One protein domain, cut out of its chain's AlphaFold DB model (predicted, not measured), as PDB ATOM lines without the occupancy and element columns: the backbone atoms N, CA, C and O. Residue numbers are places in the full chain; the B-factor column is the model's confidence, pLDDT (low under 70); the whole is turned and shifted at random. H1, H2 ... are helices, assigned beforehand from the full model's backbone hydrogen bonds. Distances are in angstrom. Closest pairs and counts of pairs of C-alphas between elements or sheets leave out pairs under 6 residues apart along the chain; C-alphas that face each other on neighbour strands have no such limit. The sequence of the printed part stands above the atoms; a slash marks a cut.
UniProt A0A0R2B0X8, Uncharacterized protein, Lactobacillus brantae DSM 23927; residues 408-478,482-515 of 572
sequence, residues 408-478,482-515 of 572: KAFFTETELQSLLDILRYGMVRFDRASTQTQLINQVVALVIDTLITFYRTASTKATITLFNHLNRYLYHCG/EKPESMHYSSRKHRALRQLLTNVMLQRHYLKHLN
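AT A GLANCE: This is residues 408 to 478 and 482 to 515 of the 572 residues of an uncharacterized protein of Lactobacillus brantae DSM 23927 (UniProt A0A0R2B0X8). H1 and the longest helix, H2, form a V-shaped helical hairpin; H3 crosses its open end, and H4 stands beyond, near H3 and the last part of H2. The printed part has 105 residues with four named helices, H1 to H4, and no named strand: all helix. It is compact, radius of gyration of the C-alphas 14.6 A, spanning 44 by 32 by 27 A.

HOW THE PARTS SIT: Start at H2, residues 436 to 457. H1, residues 413 to 430, touches it with residues 422 to 430 alone, closest C-alphas Gly 426 and Leu 446, 6.1 A, at a steep tilt of 40 degrees, opposite ways. H4, residues 493 to 512, only just touches H2, with 3 pairs of C-alphas within 8 A, closest Tyr 455 and Leu 500, 6.6 A. H3, residues 461 to 476, is close but not clearly touching H1, closest C-alphas Glu 415 and Leu 466, 6.1 A. O i to N i+4 pairs are within hydrogen-bond range throughout H2 and H3, 13 of 14 in H1, 14 of 16 in H4.

IN THESE COORDINATES: Find C-alpha 436 at (17.251, -1.694, 43.659); H2 runs 30.6 A. H1 runs 25.5 A, H3 22.4 A, and H4 29.4 A to C-alpha 512 at (32.150, -0.860, 27.966).

THE WHOLE: Residues 479 to 481 are cut out, leaving C-alphas 478 and 482 8.9 A apart. pLDDT is under 70 for 28 residues, among them 451 to 459.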
ATOM      1  N   LYS A 408      13.450  -9.048  12.409       81.50
ATOM      2  CA  LYS A 408      13.575 -10.115  11.398       81.50
ATOM      3  C   LYS A 408      14.664  -9.843  10.356       81.50
ATOM      4  O   LYS A 408      15.120 -10.779   9.712       81.50
ATOM      5  N   ALA A 409      15.116  -8.595  10.216       84.00
ATOM      6  CA  ALA A 409      16.271  -8.268   9.377       84.00
ATOM      7  C   ALA A 409      17.604  -8.771   9.969       84.00
ATOM      8  O   ALA A 409      18.605  -8.834   9.261       84.00
ATOM      9  N   PHE A 410      17.626  -9.118  11.260       85.62
ATOM     10  CA  PHE A 410      18.836  -9.525  11.979       85.62
ATOM     11  C   PHE A 410      18.753 -10.937  12.549       85.62
ATOM     12  O   PHE A 410      19.785 -11.580  12.702       85.62
ATOM     13  N   PHE A 411      17.551 -11.410  12.878       86.44
ATOM     14  CA  PHE A 411      17.352 -12.665  13.590       86.44
ATOM     15  C   PHE A 411      16.380 -13.581  12.849       86.44
ATOM     16  O   PHE A 411      15.314 -13.158  12.397       86.44
ATOM     17  N   THR A 412      16.713 -14.867  12.814       86.25
ATOM     18  CA  THR A 412      15.775 -15.934  12.448       86.25
ATOM     19  C   THR A 412      14.698 -16.115  13.525       86.25
ATOM     20  O   THR A 412      14.883 -15.735  14.682       86.25
ATOM     21  N   GLU A 413      13.579 -16.767  13.198       82.25
ATOM     22  CA  GLU A 413      12.515 -17.043  14.182       82.25
ATOM     23  C   GLU A 413      13.016 -17.851  15.392       82.25
ATOM     24  O   GLU A 413      12.629 -17.587  16.530       82.25
ATOM     25  N   THR A 414      13.935 -18.795  15.165       83.88
ATOM     26  CA  THR A 414      14.541 -19.601  16.241       83.88
ATOM     27  C   THR A 414      15.427 -18.751  17.157       83.88
ATOM     28  O   THR A 414      15.438 -18.936  18.377       83.88
ATOM     29  N   GLU A 415      16.160 -17.793  16.592       85.88
ATOM     30  CA  GLU A 415      16.982 -16.851  17.355       85.88
ATOM     31  C   GLU A 415      16.122 -15.876  18.160       85.88
ATOM     32  O   GLU A 415      16.395 -15.665  19.341       85.88
ATOM     33  N   LEU A 416      15.039 -15.357  17.573       82.75
ATOM     34  CA  LEU A 416      14.059 -14.543  18.294       82.75
ATOM     35  C   LEU A 416      13.456 -15.313  19.467       82.75
ATOM     36  O   LEU A 416      13.407 -14.797  20.583       82.75
ATOM     37  N   GLN A 417      13.070 -16.572  19.252       81.38
ATOM     38  CA  GLN A 417      12.552 -17.416  20.324       81.38
ATOM     39  C   GLN A 417      13.593 -17.626  21.435       81.38
ATOM     40  O   GLN A 417      13.254 -17.543  22.616       81.38
ATOM     41  N   SER A 418      14.866 -17.800  21.068       82.50
ATOM     42  CA  SER A 418      15.974 -17.922  22.022       82.50
ATOM     43  C   SER A 418      16.188 -16.638  22.836       82.50
ATOM     44  O   SER A 418      16.409 -16.709  24.045       82.50
ATOM     45  N   LEU A 419      16.083 -15.459  22.212       80.75
ATOM     46  CA  LEU A 419      16.141 -14.172  22.918       80.75
ATOM     47  C   LEU A 419      14.979 -14.025  23.904       80.75
ATOM     48  O   LEU A 419      15.195 -13.646  25.056       80.75
ATOM     49  N   LEU A 420      13.761 -14.385  23.490       80.19
ATOM     50  CA  LEU A 420      12.592 -14.382  24.372       80.19
ATOM     51  C   LEU A 420      12.756 -15.362  25.544       80.19
ATOM     52  O   LEU A 420      12.333 -15.051  26.655       80.19
ATOM     53  N   ASP A 421      13.403 -16.510  25.343       79.75
ATOM     54  CA  ASP A 421      13.689 -17.471  26.416       79.75
ATOM     55  C   ASP A 421      14.733 -16.954  27.415       79.75
ATOM     56  O   ASP A 421      14.572 -17.141  28.625       79.75
ATOM     57  N   ILE A 422      15.758 -16.235  26.945       78.75
ATOM     58  CA  ILE A 422      16.711 -15.537  27.823       78.75
ATOM     59  C   ILE A 422      15.982 -14.477  28.655       78.75
ATOM     60  O   ILE A 422      16.200 -14.388  29.866       78.75
ATOM     61  N   LEU A 423      15.074 -13.712  28.041       76.81
ATOM     62  CA  LEU A 423      14.256 -12.729  28.753       76.81
ATOM     63  C   LEU A 423      13.332 -13.400  29.780       76.81
ATOM     64  O   LEU A 423      13.300 -12.962  30.926       76.81
ATOM     65  N   ARG A 424      12.658 -14.509  29.431       76.12
ATOM     66  CA  ARG A 424      11.856 -15.320  30.375       76.12
ATOM     67  C   ARG A 424      12.684 -15.760  31.576       76.12
ATOM     68  O   ARG A 424      12.234 -15.642  32.716       76.12
ATOM     69  N   TYR A 425      13.898 -16.243  31.332       78.31
ATOM     70  CA  TYR A 425      14.814 -16.650  32.390       78.31
ATOM     71  C   TYR A 425      15.233 -15.473  33.283       78.31
ATOM     72  O   TYR A 425      15.262 -15.607  34.509       78.31
ATOM     73  N   GLY A 426      15.507 -14.314  32.680       74.94
ATOM     74  CA  GLY A 426      15.768 -13.064  33.391       74.94
ATOM     75  C   GLY A 426      14.609 -12.643  34.288       74.94
ATOM     76  O   GLY A 426      14.821 -12.356  35.463       74.94
ATOM     77  N   MET A 427      13.375 -12.718  33.786       72.12
ATOM     78  CA  MET A 427      12.178 -12.346  34.544       72.12
ATOM     79  C   MET A 427      11.999 -13.162  35.821       72.12
ATOM     80  O   MET A 427      11.789 -12.593  36.889       72.12
ATOM     81  N   VAL A 428      12.180 -14.484  35.753       74.12
ATOM     82  CA  VAL A 428      12.107 -15.358  36.941       74.12
ATOM     83  C   VAL A 428      13.132 -14.963  38.015       74.12
ATOM     84  O   VAL A 428      12.928 -15.225  39.203       74.12
ATOM     85  N   ARG A 429      14.254 -14.348  37.622       71.81
ATOM     86  CA  ARG A 429      15.262 -13.839  38.560       71.81
ATOM     87  C   ARG A 429      14.884 -12.485  39.130       71.81
ATOM     88  O   ARG A 429      15.061 -12.281  40.328       71.81
ATOM     89  N   PHE A 430      14.379 -11.584  38.293       70.56
ATOM     90  CA  PHE A 430      13.977 -10.243  38.713       70.56
ATOM     91  C   PHE A 430      12.832 -10.287  39.726       70.56
ATOM     92  O   PHE A 430      12.877  -9.543  40.698       70.56
ATOM     93  N   ASP A 431      11.923 -11.260  39.607       66.06
ATOM     94  CA  ASP A 431      10.863 -11.538  40.590       66.06
ATOM     95  C   ASP A 431      11.380 -11.789  42.021       66.06
ATOM     96  O   ASP A 431      10.623 -11.717  42.986       66.06
ATOM     97  N   ARG A 432      12.666 -12.131  42.183       67.69
ATOM     98  CA  ARG A 432      13.287 -12.413  43.488       67.69
ATOM     99  C   ARG A 432      13.918 -11.180  44.130       67.69
ATOM    100  O   ARG A 432      14.420 -11.282  45.250       67.69
ATOM    101  N   ALA A 433      13.966 -10.054  43.424       63.78
ATOM    102  CA  ALA A 433      14.532  -8.813  43.929       63.78
ATOM    103  C   ALA A 433      13.437  -7.938  44.549       63.78
ATOM    104  O   ALA A 433      12.453  -7.617  43.896       63.78
ATOM    105  N   SER A 434      13.638  -7.504  45.794       61.72
ATOM    106  CA  SER A 434      12.745  -6.567  46.491       61.72
ATOM    107  C   SER A 434      13.359  -5.176  46.687       61.72
ATOM    108  O   SER A 434      12.723  -4.285  47.242       61.72
ATOM    109  N   THR A 435      14.602  -4.966  46.237       63.84
ATOM    110  CA  THR A 435      15.325  -3.686  46.333       63.84
ATOM    111  C   THR A 435      16.111  -3.395  45.056       63.84
ATOM    112  O   THR A 435      16.485  -4.316  44.330       63.84
ATOM    113  N   GLN A 436      16.443  -2.123  44.810       60.06
ATOM    114  CA  GLN A 436      17.251  -1.694  43.659       60.06
ATOM    115  C   GLN A 436      18.609  -2.407  43.604       60.06
ATOM    116  O   GLN A 436      19.003  -2.918  42.560       60.06
ATOM    117  N   THR A 437      19.311  -2.496  44.735       71.06
ATOM    118  CA  THR A 437      20.600  -3.195  44.812       71.06
ATOM    119  C   THR A 437      20.451  -4.670  44.455       71.06
ATOM    120  O   THR A 437      21.272  -5.214  43.723       71.06
ATOM    121  N   GLN A 438      19.385  -5.328  44.920       70.31
ATOM    122  CA  GLN A 438      19.110  -6.713  44.543       70.31
ATOM    123  C   GLN A 438      18.749  -6.841  43.064       70.31
ATOM    124  O   GLN A 438      19.237  -7.768  42.431       70.31
ATOM    125  N   LEU A 439      17.961  -5.924  42.501       66.12
ATOM    126  CA  LEU A 439      17.615  -5.931  41.079       66.12
ATOM    127  C   LEU A 439      18.873  -5.791  40.219       66.12
ATOM    128  O   LEU A 439      19.098  -6.611  39.334       66.12
ATOM    129  N   ILE A 440      19.742  -4.826  40.536       68.75
ATOM    130  CA  ILE A 440      21.040  -4.651  39.869       68.75
ATOM    131  C   ILE A 440      21.877  -5.924  40.002       68.75
ATOM    132  O   ILE A 440      22.412  -6.409  39.009       68.75
ATOM    133  N   ASN A 441      21.942  -6.519  41.196       72.50
ATOM    134  CA  ASN A 441      22.655  -7.778  41.398       72.50
ATOM    135  C   ASN A 441      22.060  -8.922  40.560       72.50
ATOM    136  O   ASN A 441      22.821  -9.723  40.027       72.50
ATOM    137  N   GLN A 442      20.734  -8.997  40.401       75.25
ATOM    138  CA  GLN A 442      20.079  -9.995  39.548       75.25
ATOM    139  C   GLN A 442      20.322  -9.736  38.059       75.25
ATOM    140  O   GLN A 442      20.522 -10.693  37.315       75.25
ATOM    141  N   VAL A 443      20.360  -8.477  37.616       71.56
ATOM    142  CA  VAL A 443      20.735  -8.102  36.242       71.56
ATOM    143  C   VAL A 443      22.186  -8.487  35.973       71.56
ATOM    144  O   VAL A 443      22.465  -9.175  34.996       71.56
ATOM    145  N   VAL A 444      23.108  -8.128  36.868       71.25
ATOM    146  CA  VAL A 444      24.523  -8.513  36.768       71.25
ATOM    147  C   VAL A 444      24.664 -10.032  36.773       71.25
ATOM    148  O   VAL A 444      25.380 -10.575  35.937       71.25
ATOM    149  N   ALA A 445      23.946 -10.737  37.649       74.00
ATOM    150  CA  ALA A 445      23.938 -12.194  37.672       74.00
ATOM    151  C   ALA A 445      23.360 -12.786  36.383       74.00
ATOM    152  O   ALA A 445      23.906 -13.757  35.877       74.00
ATOM    153  N   LEU A 446      22.287 -12.222  35.816       79.00
ATOM    154  CA  LEU A 446      21.735 -12.649  34.528       79.00
ATOM    155  C   LEU A 446      22.754 -12.461  33.408       79.00
ATOM    156  O   LEU A 446      22.939 -13.376  32.615       79.00
ATOM    157  N   VAL A 447      23.433 -11.316  33.356       72.88
ATOM    158  CA  VAL A 447      24.496 -11.061  32.379       72.88
ATOM    159  C   VAL A 447      25.629 -12.064  32.567       72.88
ATOM    160  O   VAL A 447      26.030 -12.709  31.604       72.88
ATOM    161  N   ILE A 448      26.104 -12.269  33.798       71.06
ATOM    162  CA  ILE A 448      27.153 -13.248  34.109       71.06
ATOM    163  C   ILE A 448      26.716 -14.657  33.713       71.06
ATOM    164  O   ILE A 448      27.479 -15.358  33.066       71.06
ATOM    165  N   ASP A 449      25.498 -15.078  34.037       75.19
ATOM    166  CA  ASP A 449      25.014 -16.419  33.717       75.19
ATOM    167  C   ASP A 449      24.715 -16.602  32.237       75.19
ATOM    168  O   ASP A 449      24.920 -17.689  31.704       75.19
ATOM    169  N   THR A 450      24.307 -15.543  31.544       72.31
ATOM    170  CA  THR A 450      24.206 -15.522  30.084       72.31
ATOM    171  C   THR A 450      25.597 -15.657  29.473       72.31
ATOM    172  O   THR A 450      25.783 -16.472  28.576       72.31
ATOM    173  N   LEU A 451      26.607 -14.975  30.021       66.88
ATOM    174  CA  LEU A 451      28.011 -15.117  29.624       66.88
ATOM    175  C   LEU A 451      28.599 -16.488  29.996       66.88
ATOM    176  O   LEU A 451      29.422 -17.011  29.253       66.88
ATOM    177  N   ILE A 452      28.180 -17.109  31.104       69.38
ATOM    178  CA  ILE A 452      28.587 -18.468  31.504       69.38
ATOM    179  C   ILE A 452      27.888 -19.511  30.633       69.38
ATOM    180  O   ILE A 452      28.497 -20.505  30.249       69.38
ATOM    181  N   THR A 453      26.614 -19.312  30.308       69.00
ATOM    182  CA  THR A 453      25.851 -20.179  29.402       69.00
ATOM    183  C   THR A 453      26.433 -20.083  28.008       69.00
ATOM    184  O   THR A 453      26.718 -21.111  27.395       69.00
ATOM    185  N   PHE A 454      26.730 -18.864  27.559       64.25
ATOM    186  CA  PHE A 454      27.551 -18.613  26.389       64.25
ATOM    187  C   PHE A 454      28.879 -19.353  26.521       64.25
ATOM    188  O   PHE A 454      29.193 -20.143  25.654       64.25
ATOM    189  N   TYR A 455      29.608 -19.242  27.633       62.97
ATOM    190  CA  TYR A 455      30.878 -19.947  27.834       62.97
ATOM    191  C   TYR A 455      30.752 -21.475  27.696       62.97
ATOM    192  O   TYR A 455      31.548 -22.120  27.017       62.97
ATOM    193  N   ARG A 456      29.716 -22.063  28.299       67.00
ATOM    194  CA  ARG A 456      29.437 -23.506  28.251       67.00
ATOM    195  C   ARG A 456      29.009 -23.968  26.859       67.00
ATOM    196  O   ARG A 456      29.295 -25.102  26.485       67.00
ATOM    197  N   THR A 457      28.358 -23.095  26.092       67.62
ATOM    198  CA  THR A 457      27.783 -23.399  24.771       67.62
ATOM    199  C   THR A 457      28.505 -22.710  23.610       67.62
ATOM    200  O   THR A 457      28.107 -22.885  22.465       67.62
ATOM    201  N   ALA A 458      29.620 -22.010  23.843       58.31
ATOM    202  CA  ALA A 458      30.381 -21.283  22.815       58.31
ATOM    203  C   ALA A 458      31.069 -22.220  21.815       58.31
ATOM    204  O   ALA A 458      31.655 -21.784  20.830       58.31
ATOM    205  N   SER A 459      31.017 -23.527  22.070       58.88
ATOM    206  CA  SER A 459      31.379 -24.569  21.113       58.88
ATOM    207  C   SER A 459      30.216 -24.966  20.189       58.88
ATOM    208  O   SER A 459      30.330 -25.934  19.441       58.88
ATOM    209  N   THR A 460      29.109 -24.220  20.201       72.38
ATOM    210  CA  THR A 460      27.988 -24.393  19.275       72.38
ATOM    211  C   THR A 460      27.937 -23.223  18.296       72.38
ATOM    212  O   THR A 460      28.028 -22.054  18.677       72.38
ATOM    213  N   LYS A 461      27.802 -23.541  17.004       79.12
ATOM    214  CA  LYS A 461      27.701 -22.540  15.932       79.12
ATOM    215  C   LYS A 461      26.485 -21.625  16.136       79.12
ATOM    216  O   LYS A 461      26.594 -20.424  15.908       79.12
ATOM    217  N   ALA A 462      25.370 -22.179  16.617       79.81
ATOM    218  CA  ALA A 462      24.124 -21.451  16.860       79.81
ATOM    219  C   ALA A 462      24.296 -20.311  17.878       79.81
ATOM    220  O   ALA A 462      23.967 -19.171  17.570       79.81
ATOM    221  N   THR A 463      24.899 -20.576  19.043       76.44
ATOM    222  CA  THR A 463      25.126 -19.544  20.065       76.44
ATOM    223  C   THR A 463      26.028 -18.415  19.554       76.44
ATOM    224  O   THR A 463      25.739 -17.246  19.780       76.44
ATOM    225  N   ILE A 464      27.114 -18.733  18.838       79.00
ATOM    226  CA  ILE A 464      28.000 -17.703  18.261       79.00
ATOM    227  C   ILE A 464      27.255 -16.844  17.232       79.00
ATOM    228  O   ILE A 464      27.413 -15.625  17.228       79.00
ATOM    229  N   THR A 465      26.439 -17.478  16.388       85.00
ATOM    230  CA  THR A 465      25.651 -16.796  15.352       85.00
ATOM    231  C   THR A 465      24.659 -15.820  15.984       85.00
ATOM    232  O   THR A 465      24.702 -14.634  15.666       85.00
ATOM    233  N   LEU A 466      23.899 -16.271  16.991       85.44
ATOM    234  CA  LEU A 466      22.942 -15.440  17.724       85.44
ATOM    235  C   LEU A 466      23.590 -14.178  18.313       85.44
ATOM    236  O   LEU A 466      23.060 -13.078  18.171       85.44
ATOM    237  N   PHE A 467      24.743 -14.311  18.973       82.88
ATOM    238  CA  PHE A 467      25.415 -13.152  19.566       82.88
ATOM    239  C   PHE A 467      26.059 -12.231  18.519       82.88
ATOM    240  O   PHE A 467      26.111 -11.022  18.733       82.88
ATOM    241  N   ASN A 468      26.541 -12.762  17.389       86.19
ATOM    242  CA  ASN A 468      26.999 -11.927  16.273       86.19
ATOM    243  C   ASN A 468      25.837 -11.101  15.706       86.19
ATOM    244  O   ASN A 468      25.989  -9.896  15.517       86.19
ATOM    245  N   HIS A 469      24.670 -11.721  15.504       89.44
ATOM    246  CA  HIS A 469      23.449 -11.037  15.076       89.44
ATOM    247  C   HIS A 469      22.983  -9.995  16.098       89.44
ATOM    248  O   HIS A 469      22.679  -8.868  15.714       89.44
ATOM    249  N   LEU A 470      23.030 -10.309  17.399       86.88
ATOM    250  CA  LEU A 470      22.690  -9.362  18.462       86.88
ATOM    251  C   LEU A 470      23.627  -8.154  18.488       86.88
ATOM    252  O   LEU A 470      23.158  -7.021  18.516       86.88
ATOM    253  N   ASN A 471      24.939  -8.374  18.439       87.50
ATOM    254  CA  ASN A 471      25.899  -7.276  18.427       87.50
ATOM    255  C   ASN A 471      25.758  -6.428  17.159       87.50
ATOM    256  O   ASN A 471      25.790  -5.202  17.242       87.50
ATOM    257  N   ARG A 472      25.542  -7.059  15.996       88.12
ATOM    258  CA  ARG A 472      25.264  -6.353  14.739       88.12
ATOM    259  C   ARG A 472      24.004  -5.499  14.865       88.12
ATOM    260  O   ARG A 472      24.056  -4.321  14.535       88.12
ATOM    261  N   TYR A 473      22.917  -6.054  15.393       87.56
ATOM    262  CA  TYR A 473      21.682  -5.318  15.652       87.56
ATOM    263  C   TYR A 473      21.913  -4.115  16.578       87.56
ATOM    264  O   TYR A 473      21.545  -2.997  16.226       87.56
ATOM    265  N   LEU A 474      22.577  -4.311  17.724       86.19
ATOM    266  CA  LEU A 474      22.862  -3.236  18.682       86.19
ATOM    267  C   LEU A 474      23.753  -2.138  18.084       86.19
ATOM    268  O   LEU A 474      23.547  -0.963  18.375       86.19
ATOM    269  N   TYR A 475      24.711  -2.505  17.233       85.62
ATOM    270  CA  TYR A 475      25.544  -1.552  16.502       85.62
ATOM    271  C   TYR A 475      24.757  -0.773  15.446       85.62
ATOM    272  O   TYR A 475      24.837   0.451  15.417       85.62
ATOM    273  N   HIS A 476      23.938  -1.449  14.633       82.75
ATOM    274  CA  HIS A 476      23.047  -0.777  13.682       82.75
ATOM    275  C   HIS A 476      22.036   0.133  14.386       82.75
ATOM    276  O   HIS A 476      21.701   1.173  13.838       82.75
ATOM    277  N   CYS A 477      21.627  -0.222  15.608       79.19
ATOM    278  CA  CYS A 477      20.800   0.602  16.486       79.19
ATOM    279  C   CYS A 477      21.561   1.710  17.226       79.19
ATOM    280  O   CYS A 477      20.970   2.384  18.063       79.19
ATOM    281  N   GLY A 478      22.858   1.899  16.971       78.81
ATOM    282  CA  GLY A 478      23.666   2.943  17.606       78.81
ATOM    283  C   GLY A 478      23.873   2.767  19.114       78.81
ATOM    284  O   GLY A 478      24.416   3.664  19.757       78.81
ATOM    285  N   GLU A 482      31.259   1.186  18.678       84.44
ATOM    286  CA  GLU A 482      32.237   0.508  17.827       84.44
ATOM    287  C   GLU A 482      31.600  -0.642  17.047       84.44
ATOM    288  O   GLU A 482      30.729  -1.354  17.560       84.44
ATOM    289  N   LYS A 483      32.073  -0.851  15.810       86.00
ATOM    290  CA  LYS A 483      31.630  -1.969  14.973       86.00
ATOM    291  C   LYS A 483      32.038  -3.290  15.636       86.00
ATOM    292  O   LYS A 483      33.223  -3.480  15.914       86.00
ATOM    293  N   PRO A 484      31.102  -4.227  15.856       85.31
ATOM    294  CA  PRO A 484      31.425  -5.490  16.489       85.31
ATOM    295  C   PRO A 484      32.234  -6.379  15.543       85.31
ATOM    296  O   PRO A 484      31.901  -6.562  14.371       85.31
ATOM    297  N   GLU A 485      33.294  -6.965  16.080       85.06
ATOM    298  CA  GLU A 485      34.058  -8.034  15.461       85.06
ATOM    299  C   GLU A 485      33.250  -9.332  15.523       85.06
ATOM    300  O   GLU A 485      32.587  -9.644  16.518       85.06
ATOM    301  N   SER A 486      33.311 -10.111  14.444       80.00
ATOM    302  CA  SER A 486      32.627 -11.398  14.390       80.00
ATOM    303  C   SER A 486      33.308 -12.397  15.319       80.00
ATOM    304  O   SER A 486      34.487 -12.705  15.173       80.00
ATOM    305  N   MET A 487      32.546 -12.974  16.241       78.00
ATOM    306  CA  MET A 487      33.013 -14.110  17.023       78.00
ATOM    307  C   MET A 487      33.211 -15.326  16.119       78.00
ATOM    308  O   MET A 487      32.378 -15.631  15.261       78.00
ATOM    309  N   HIS A 488      34.302 -16.057  16.351       72.06
ATOM    310  CA  HIS A 488      34.664 -17.227  15.556       72.06
ATOM    311  C   HIS A 488      34.426 -18.536  16.306       72.06
ATOM    312  O   HIS A 488      34.699 -18.662  17.504       72.06
ATOM    313  N   TYR A 489      33.952 -19.535  15.562       69.69
ATOM    314  CA  TYR A 489      33.790 -20.909  16.023       69.69
ATOM    315  C   TYR A 489      35.059 -21.737  15.770       69.69
ATOM    316  O   TYR A 489      35.696 -21.619  14.727       69.69
ATOM    317  N   SER A 490      35.405 -22.630  16.702       64.00
ATOM    318  CA  SER A 490      36.479 -23.613  16.517       64.00
ATOM    319  C   SER A 490      36.057 -24.990  17.029       64.00
ATOM    320  O   SER A 490      35.831 -25.173  18.223       64.00
ATOM    321  N   SER A 491      36.075 -25.989  16.145       59.62
ATOM    322  CA  SER A 491      35.753 -27.390  16.456       59.62
ATOM    323  C   SER A 491      36.858 -28.151  17.211       59.62
ATOM    324  O   SER A 491      36.633 -29.254  17.706       59.62
ATOM    325  N   ARG A 492      38.074 -27.593  17.335       60.69
ATOM    326  CA  ARG A 492      39.216 -28.258  17.999       60.69
ATOM    327  C   ARG A 492      39.286 -27.919  19.496       60.69
ATOM    328  O   ARG A 492      39.537 -26.764  19.837       60.69
ATOM    329  N   LYS A 493      39.182 -28.924  20.385       57.16
ATOM    330  CA  LYS A 493      39.127 -28.780  21.867       57.16
ATOM    331  C   LYS A 493      40.161 -27.817  22.484       57.16
ATOM    332  O   LYS A 493      39.785 -26.954  23.266       57.16
ATOM    333  N   HIS A 494      41.446 -27.907  22.127       52.62
ATOM    334  CA  HIS A 494      42.484 -27.025  22.698       52.62
ATOM    335  C   HIS A 494      42.445 -25.584  22.165       52.62
ATOM    336  O   HIS A 494      42.825 -24.650  22.866       52.62
ATOM    337  N   ARG A 495      41.972 -25.390  20.929       59.56
ATOM    338  CA  ARG A 495      41.801 -24.064  20.319       59.56
ATOM    339  C   ARG A 495      40.481 -23.418  20.774       59.56
ATOM    340  O   ARG A 495      40.399 -22.199  20.853       59.56
ATOM    341  N   ALA A 496      39.506 -24.235  21.183       61.94
ATOM    342  CA  ALA A 496      38.212 -23.804  21.701       61.94
ATOM    343  C   ALA A 496      38.317 -22.994  23.005       61.94
ATOM    344  O   ALA A 496      37.644 -21.981  23.108       61.94
ATOM    345  N   LEU A 497      39.189 -23.356  23.961       65.25
ATOM    346  CA  LEU A 497      39.320 -22.597  25.220       65.25
ATOM    347  C   LEU A 497      39.910 -21.191  25.013       65.25
ATOM    348  O   LEU A 497      39.414 -20.222  25.581       65.25
ATOM    349  N   ARG A 498      40.950 -21.058  24.176       68.19
ATOM    350  CA  ARG A 498      41.531 -19.741  23.849       68.19
ATOM    351  C   ARG A 498      40.548 -18.871  23.068       68.19
ATOM    352  O   ARG A 498      40.394 -17.696  23.391       68.19
ATOM    353  N   GLN A 499      39.863 -19.449  22.082       71.25
ATOM    354  CA  GLN A 499      38.847 -18.737  21.305       71.25
ATOM    355  C   GLN A 499      37.681 -18.287  22.190       71.25
ATOM    356  O   GLN A 499      37.205 -17.166  22.071       71.25
ATOM    357  N   LEU A 500      37.272 -19.132  23.131       67.75
ATOM    358  CA  LEU A 500      36.225 -18.833  24.095       67.75
ATOM    359  C   LEU A 500      36.586 -17.661  25.015       67.75
ATOM    360  O   LEU A 500      35.786 -16.741  25.167       67.75
ATOM    361  N   LEU A 501      37.797 -17.654  25.581       72.81
ATOM    362  CA  LEU A 501      38.289 -16.522  26.376       72.81
ATOM    363  C   LEU A 501      38.347 -15.231  25.550       72.81
ATOM    364  O   LEU A 501      37.979 -14.172  26.050       72.81
ATOM    365  N   THR A 502      38.753 -15.332  24.282       79.25
ATOM    366  CA  THR A 502      38.776 -14.197  23.347       79.25
ATOM    367  C   THR A 502      37.364 -13.652  23.125       79.25
ATOM    368  O   THR A 502      37.134 -12.464  23.320       79.25
ATOM    369  N   ASN A 503      36.389 -14.520  22.836       75.06
ATOM    370  CA  ASN A 503      34.993 -14.126  22.633       75.06
ATOM    371  C   ASN A 503      34.383 -13.483  23.898       75.06
ATOM    372  O   ASN A 503      33.668 -12.492  23.792       75.06
ATOM    373  N   VAL A 504      34.689 -13.983  25.104       73.44
ATOM    374  CA  VAL A 504      34.231 -13.367  26.369       73.44
ATOM    375  C   VAL A 504      34.849 -11.983  26.583       73.44
ATOM    376  O   VAL A 504      34.151 -11.054  26.992       73.44
ATOM    377  N   MET A 505      36.146 -11.825  26.302       79.00
ATOM    378  CA  MET A 505      36.806 -10.520  26.388       79.00
ATOM    379  C   MET A 505      36.221  -9.525  25.379       79.00
ATOM    380  O   MET A 505      36.013  -8.372  25.749       79.00
ATOM    381  N   LEU A 506      35.868  -9.979  24.170       80.25
ATOM    382  CA  LEU A 506      35.154  -9.178  23.168       80.25
ATOM    383  C   LEU A 506      33.773  -8.728  23.673       80.25
ATOM    384  O   LEU A 506      33.454  -7.546  23.601       80.25
ATOM    385  N   GLN A 507      32.972  -9.614  24.277       78.50
ATOM    386  CA  GLN A 507      31.673  -9.207  24.842       78.50
ATOM    387  C   GLN A 507      31.830  -8.198  25.989       78.50
ATOM    388  O   GLN A 507      31.096  -7.214  26.073       78.50
ATOM    389  N   ARG A 508      32.830  -8.393  26.858       78.19
ATOM    390  CA  ARG A 508      33.156  -7.422  27.914       78.19
ATOM    391  C   ARG A 508      33.595  -6.077  27.333       78.19
ATOM    392  O   ARG A 508      33.308  -5.048  27.940       78.19
ATOM    393  N   HIS A 509      34.309  -6.085  26.210       83.44
ATOM    394  CA  HIS A 509      34.696  -4.878  25.487       83.44
ATOM    395  C   HIS A 509      33.457  -4.123  24.999       83.44
ATOM    396  O   HIS A 509      33.308  -2.959  25.356       83.44
ATOM    397  N   TYR A 510      32.503  -4.776  24.328       82.00
ATOM    398  CA  TYR A 510      31.280  -4.105  23.856       82.00
ATOM    399  C   TYR A 510      30.408  -3.545  24.980       82.00
ATOM    400  O   TYR A 510      29.910  -2.430  24.856       82.00
ATOM    401  N   LEU A 511      30.306  -4.231  26.124       77.69
ATOM    402  CA  LEU A 511      29.599  -3.691  27.297       77.69
ATOM    403  C   LEU A 511      30.201  -2.373  27.815       77.69
ATOM    404  O   LEU A 511      29.483  -1.563  28.399       77.69
ATOM    405  N   LYS A 512      31.505  -2.138  27.615       80.31
ATOM    406  CA  LYS A 512      32.150  -0.860  27.966       80.31
ATOM    407  C   LYS A 512      31.894   0.247  26.939       80.31
ATOM    408  O   LYS A 512      32.012   1.410  27.303       80.31
ATOM    409  N   HIS A 513      31.540  -0.116  25.707       81.88
ATOM    410  CA  HIS A 513      31.344   0.790  24.568       81.88
ATOM    411  C   HIS A 513      29.858   1.049  24.264       81.88
ATOM    412  O   HIS A 513      29.509   1.476  23.160       81.88
ATOM    413  N   LEU A 514      28.982   0.794  25.245       82.00
ATOM    414  CA  LEU A 514      27.569   1.155  25.182       82.00
ATOM    415  C   LEU A 514      27.407   2.676  25.069       82.00
ATOM    416  O   LEU A 514      27.962   3.428  25.870       82.00
ATOM    417  N   ASN A 515      26.602   3.112  24.107       80.00
ATOM    418  CA  ASN A 515      26.274   4.514  23.875       80.00
ATOM    419  C   ASN A 515      25.194   4.981  24.864       80.00
ATOM    420  O   ASN A 515      23.997   4.853  24.602       80.00
TER     421      ASN A 515